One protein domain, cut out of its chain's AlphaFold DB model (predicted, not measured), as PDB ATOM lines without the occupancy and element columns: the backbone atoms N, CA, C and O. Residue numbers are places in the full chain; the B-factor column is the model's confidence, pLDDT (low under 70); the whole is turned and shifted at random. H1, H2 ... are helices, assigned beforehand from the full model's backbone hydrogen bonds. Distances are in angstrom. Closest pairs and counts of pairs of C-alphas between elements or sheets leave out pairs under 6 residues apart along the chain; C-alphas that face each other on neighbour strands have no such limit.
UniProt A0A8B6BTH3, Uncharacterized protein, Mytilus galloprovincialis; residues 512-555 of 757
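Overview. This is residues 512 to 555 of the 757 residues of an uncharacterized protein of Mytilus galloprovincialis (UniProt A0A8B6BTH3). Two long helices, H2 and the shorter H1, meet near their ends and make an L, with a hooked tail, residues 550 to 555, beyond the far end of H2. The arms of the L stand free over most of their length, and the inside of the corner is open. The printed part has 44 residues with two named helices, H1 then H2, and no named strand; its class is all helix. The whole is extended, with a radius of gyration of the C-alphas of 15.5 A, and flat, spanning 45 by 24 by 8 A.

Arrangement. H2, residues 529 to 549, is the longest helix. H1, residues 512 to 527, is about perpendicular to it, their lines at 86 degrees. The two touch only at the corner by their link, residues 524 to 526 of H1 with 531 to 532 of H2. The closest C-alphas are those of Tyr 525 and Arg 532, 5.2 A apart. In H1 and H2 every O i to N i+4 pair is within hydrogen-bond range.

Along the chain. H2 measures 29.8 A from C-alpha 529 at (16.674, 49.498, -33.554) to C-alpha 549 at (9.121, 46.114, -62.164). H1 measures 22.1 A and begins with C-alpha 512 at (14.887, 22.978, -30.831).

Size, cuts and confidence. The C-alphas farthest apart, those of Lys 512 and Ile 553, are 45.6 A apart. The printed part has no cut, and the link from H1 to H2, one residue, is tight. Mean pLDDT of the printed part is 87.8, and no printed residue is under 70.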
ATOM      1  N   LYS A 512      14.469  22.166 -31.991       90.25
ATOM      2  CA  LYS A 512      14.887  22.978 -30.831       90.25
ATOM      3  C   LYS A 512      15.827  24.101 -31.265       90.25
ATOM      4  O   LYS A 512      15.631  25.251 -30.876       90.25
ATOM      5  N   HIS A 513      16.823  23.793 -32.096       89.88
ATOM      6  CA  HIS A 513      17.718  24.802 -32.662       89.88
ATOM      7  C   HIS A 513      16.968  25.792 -33.560       89.88
ATOM      8  O   HIS A 513      17.163  27.001 -33.445       89.88
ATOM      9  N   LYS A 514      16.080  25.287 -34.415       89.06
ATOM     10  CA  LYS A 514      15.220  26.065 -35.313       89.06
ATOM     11  C   LYS A 514      14.323  27.045 -34.556       89.06
ATOM     12  O   LYS A 514      14.226  28.205 -34.945       89.06
ATOM     13  N   GLU A 515      13.688  26.606 -33.470       87.56
ATOM     14  CA  GLU A 515      12.856  27.469 -32.629       87.56
ATOM     15  C   GLU A 515      13.695  28.505 -31.868       87.56
ATOM     16  O   GLU A 515      13.375  29.691 -31.909       87.56
ATOM     17  N   HIS A 516      14.833  28.109 -31.289       92.06
ATOM     18  CA  HIS A 516      15.764  29.051 -30.660       92.06
ATOM     19  C   HIS A 516      16.263  30.133 -31.640       92.06
ATOM     20  O   HIS A 516      16.318  31.309 -31.288       92.06
ATOM     21  N   VAL A 517      16.561  29.772 -32.895       90.38
ATOM     22  CA  VAL A 517      16.962  30.727 -33.946       90.38
ATOM     23  C   VAL A 517      15.814  31.667 -34.339       90.38
ATOM     24  O   VAL A 517      16.061  32.856 -34.545       90.38
ATOM     25  N   LYS A 518      14.557  31.193 -34.395       87.69
ATOM     26  CA  LYS A 518      13.391  32.081 -34.578       87.69
ATOM     27  C   LYS A 518      13.271  33.078 -33.428       87.69
ATOM     28  O   LYS A 518      13.151  34.272 -33.681       87.69
ATOM     29  N   GLN A 519      13.331  32.599 -32.187       88.38
ATOM     30  CA  GLN A 519      13.187  33.432 -30.991       88.38
ATOM     31  C   GLN A 519      14.306  34.476 -30.903       88.38
ATOM     32  O   GLN A 519      14.012  35.654 -30.739       88.38
ATOM     33  N   ALA A 520      15.562  34.093 -31.150       90.69
ATOM     34  CA  ALA A 520      16.684  35.031 -31.226       90.69
ATOM     35  C   ALA A 520      16.518  36.084 -32.344       90.69
ATOM     36  O   ALA A 520      16.908  37.236 -32.165       90.69
ATOM     37  N   SER A 521      15.914  35.720 -33.481       89.19
ATOM     38  CA  SER A 521      15.612  36.655 -34.577       89.19
ATOM     39  C   SER A 521      14.494  37.645 -34.212       89.19
ATOM     40  O   SER A 521      14.622  38.845 -34.458       89.19
ATOM     41  N   ILE A 522      13.426  37.167 -33.560       88.38
ATOM     42  CA  ILE A 522      12.325  37.999 -33.045       88.38
ATOM     43  C   ILE A 522      12.849  38.968 -31.980       88.38
ATOM     44  O   ILE A 522      12.621  40.171 -32.087       88.38
ATOM     45  N   GLN A 523      13.606  38.455 -31.007       90.19
ATOM     46  CA  GLN A 523      14.214  39.239 -29.935       90.19
ATOM     47  C   GLN A 523      15.151  40.310 -30.506       90.19
ATOM     48  O   GLN A 523      15.024  41.484 -30.178       90.19
ATOM     49  N   LYS A 524      16.006  39.958 -31.476       90.19
ATOM     50  CA  LYS A 524      16.862  40.942 -32.151       90.19
ATOM     51  C   LYS A 524      16.065  42.018 -32.898       90.19
ATOM     52  O   LYS A 524      16.489  43.166 -32.927       90.19
ATOM     53  N   TYR A 525      14.922  41.692 -33.500       88.00
ATOM     54  CA  TYR A 525      14.066  42.699 -34.141       88.00
ATOM     55  C   TYR A 525      13.343  43.607 -33.120       88.00
ATOM     56  O   TYR A 525      13.016  44.753 -33.444       88.00
ATOM     57  N   ALA A 526      13.109  43.125 -31.895       87.44
ATOM     58  CA  ALA A 526      12.567  43.907 -30.783       87.44
ATOM     59  C   ALA A 526      13.621  44.820 -30.122       87.44
ATOM     60  O   ALA A 526      13.312  45.976 -29.833       87.44
ATOM     61  N   ASP A 527      14.860  44.349 -29.974       91.06
ATOM     62  CA  ASP A 527      15.883  45.025 -29.162       91.06
ATOM     63  C   ASP A 527      16.860  45.898 -29.978       91.06
ATOM     64  O   ASP A 527      17.342  46.914 -29.485       91.06
ATOM     65  N   ASP A 528      17.169  45.536 -31.231       92.94
ATOM     66  CA  ASP A 528      18.139  46.250 -32.081       92.94
ATOM     67  C   ASP A 528      17.415  47.176 -33.075       92.94
ATOM     68  O   ASP A 528      17.028  46.775 -34.178       92.94
ATOM     69  N   ASP A 529      17.253  48.450 -32.698       91.06
ATOM     70  CA  ASP A 529      16.674  49.498 -33.554       91.06
ATOM     71  C   ASP A 529      17.401  49.668 -34.893       91.06
ATOM     72  O   ASP A 529      16.761  49.940 -35.913       91.06
ATOM     73  N   SER A 530      18.721  49.460 -34.937       91.81
ATOM     74  CA  SER A 530      19.490  49.562 -36.182       91.81
ATOM     75  C   SER A 530      19.134  48.423 -37.134       91.81
ATOM     76  O   SER A 530      18.924  48.648 -38.329       91.81
ATOM     77  N   HIS A 531      19.024  47.198 -36.619       87.94
ATOM     78  CA  HIS A 531      18.577  46.035 -37.379       87.94
ATOM     79  C   HIS A 531      17.112  46.163 -37.803       87.94
ATOM     80  O   HIS A 531      16.810  45.973 -38.982       87.94
ATOM     81  N   ARG A 532      16.218  46.567 -36.892       91.56
ATOM     82  CA  ARG A 532      14.805  46.835 -37.189       91.56
ATOM     83  C   ARG A 532      14.643  47.876 -38.295       91.56
ATOM     84  O   ARG A 532      13.868  47.653 -39.224       91.56
ATOM     85  N   CYS A 533      15.385  48.982 -38.233       89.31
ATOM     86  CA  CYS A 533      15.364  50.019 -39.263       89.31
ATOM     87  C   CYS A 533      15.864  49.486 -40.617       89.31
ATOM     88  O   CYS A 533      15.170  49.623 -41.623       89.31
ATOM     89  N   LYS A 534      16.993  48.760 -40.640       91.25
ATOM     90  CA  LYS A 534      17.526  48.121 -41.860       91.25
ATOM     91  C   LYS A 534      16.541  47.126 -42.487       91.25
ATOM     92  O   LYS A 534      16.390  47.115 -43.706       91.25
ATOM     93  N   VAL A 535      15.842  46.320 -41.686       89.44
ATOM     94  CA  VAL A 535      14.838  45.355 -42.177       89.44
ATOM     95  C   VAL A 535      13.582  46.058 -42.713       89.44
ATOM     96  O   VAL A 535      13.045  45.632 -43.740       89.44
ATOM     97  N   LYS A 536      13.137  47.161 -42.089       89.62
ATOM     98  CA  LYS A 536      12.074  48.024 -42.643       89.62
ATOM     99  C   LYS A 536      12.490  48.608 -43.995       89.62
ATOM    100  O   LYS A 536      11.806  48.357 -44.984       89.62
ATOM    101  N   GLN A 537      13.655  49.254 -44.057       91.75
ATOM    102  CA  GLN A 537      14.189  49.874 -45.272       91.75
ATOM    103  C   GLN A 537      14.351  48.856 -46.413       91.75
ATOM    104  O   GLN A 537      13.872  49.087 -47.518       91.75
ATOM    105  N   GLN A 538      14.925  47.675 -46.151       89.56
ATOM    106  CA  GLN A 538      15.010  46.589 -47.141       89.56
ATOM    107  C   GLN A 538      13.629  46.123 -47.633       89.56
ATOM    108  O   GLN A 538      13.465  45.790 -48.808       89.56
ATOM    109  N   THR A 539      12.624  46.106 -46.754       87.69
ATOM    110  CA  THR A 539      11.239  45.760 -47.116       87.69
ATOM    111  C   THR A 539      10.593  46.851 -47.974       87.69
ATOM    112  O   THR A 539       9.839  46.536 -48.896       87.69
ATOM    113  N   GLU A 540      10.897  48.121 -47.711       90.75
ATOM    114  CA  GLU A 540      10.426  49.279 -48.475       90.75
ATOM    115  C   GLU A 540      11.080  49.333 -49.858       90.75
ATOM    116  O   GLU A 540      10.357  49.241 -50.849       90.75
ATOM    117  N   THR A 541      12.412  49.285 -49.953       91.50
ATOM    118  CA  THR A 541      13.131  49.204 -51.236       91.50
ATOM    119  C   THR A 541      12.690  47.989 -52.062       91.50
ATOM    120  O   THR A 541      12.510  48.091 -53.273       91.50
ATOM    121  N   ARG A 542      12.413  46.832 -51.437       86.75
ATOM    122  CA  ARG A 542      11.849  45.669 -52.149       86.75
ATOM    123  C   ARG A 542      10.441  45.938 -52.697       86.75
ATOM    124  O   ARG A 542      10.124  45.482 -53.795       86.75
ATOM    125  N   ARG A 543       9.586  46.657 -51.960       85.50
ATOM    126  CA  ARG A 543       8.251  47.073 -52.436       85.50
ATOM    127  C   ARG A 543       8.350  48.103 -53.560       85.50
ATOM    128  O   ARG A 543       7.531  48.069 -54.471       85.50
ATOM    129  N   GLU A 544       9.331  48.995 -53.513       87.69
ATOM    130  CA  GLU A 544       9.587  50.000 -54.549       87.69
ATOM    131  C   GLU A 544      10.132  49.370 -55.828       87.69
ATOM    132  O   GLU A 544       9.590  49.634 -56.899       87.69
ATOM    133  N   ASN A 545      11.086  48.443 -55.723       85.44
ATOM    134  CA  ASN A 545      11.555  47.645 -56.856       85.44
ATOM    135  C   ASN A 545      10.403  46.844 -57.481       85.44
ATOM    136  O   ASN A 545      10.217  46.903 -58.690       85.44
ATOM    137  N   LEU A 546       9.540  46.210 -56.677       80.19
ATOM    138  CA  LEU A 546       8.329  45.546 -57.186       80.19
ATOM    139  C   LEU A 546       7.347  46.519 -57.865       80.19
ATOM    140  O   LEU A 546       6.761  46.169 -58.886       80.19
ATOM    141  N   LYS A 547       7.169  47.748 -57.356       82.81
ATOM    142  CA  LYS A 547       6.391  48.795 -58.052       82.81
ATOM    143  C   LYS A 547       7.048  49.195 -59.381       82.81
ATOM    144  O   LYS A 547       6.332  49.436 -60.346       82.81
ATOM    145  N   GLN A 548       8.377  49.279 -59.431       82.19
ATOM    146  CA  GLN A 548       9.155  49.658 -60.612       82.19
ATOM    147  C   GLN A 548       9.100  48.562 -61.693       82.19
ATOM    148  O   GLN A 548       8.777  48.856 -62.841       82.19
ATOM    149  N   GLU A 549       9.316  47.298 -61.316       75.94
ATOM    150  CA  GLU A 549       9.121  46.114 -62.164       75.94
ATOM    151  C   GLU A 549       7.689  46.051 -62.709       75.94
ATOM    152  O   GLU A 549       7.488  45.830 -63.897       75.94
ATOM    153  N   ASN A 550       6.683  46.318 -61.868       78.62
ATOM    154  CA  ASN A 550       5.279  46.277 -62.278       78.62
ATOM    155  C   ASN A 550       4.849  47.442 -63.198       78.62
ATOM    156  O   ASN A 550       3.733  47.410 -63.715       78.62
ATOM    157  N   LYS A 551       5.709  48.443 -63.455       82.31
ATOM    158  CA  LYS A 551       5.516  49.398 -64.569       82.31
ATOM    159  C   LYS A 551       5.922  48.791 -65.917       82.31
ATOM    160  O   LYS A 551       5.433  49.230 -66.955       82.31
ATOM    161  N   GLN A 552       6.813  47.796 -65.929       87.38
ATOM    162  CA  GLN A 552       7.272  47.142 -67.153       87.38
ATOM    163  C   GLN A 552       6.259  46.072 -67.575       87.38
ATOM    164  O   GLN A 552       6.260  44.949 -67.073       87.38
ATOM    165  N   ILE A 553       5.386  46.416 -68.525       82.62
ATOM    166  CA  ILE A 553       4.287  45.540 -68.958       82.62
ATOM    167  C   ILE A 553       4.758  44.148 -69.416       82.62
ATOM    168  O   ILE A 553       4.080  43.164 -69.142       82.62
ATOM    169  N   THR A 554       5.944  44.033 -70.022       84.75
ATOM    170  CA  THR A 554       6.561  42.751 -70.404       84.75
ATOM    171  C   THR A 554       6.802  41.839 -69.198       84.75
ATOM    172  O   THR A 554       6.474  40.657 -69.246       84.75
ATOM    173  N   GLU A 555       7.313  42.390 -68.095       84.31
ATOM    174  CA  GLU A 555       7.585  41.643 -66.864       84.31
ATOM    175  C   GLU A 555       6.292  41.319 -66.103       84.31
ATOM    176  O   GLU A 555       6.166  40.235 -65.537       84.31
TER     177      GLU A 555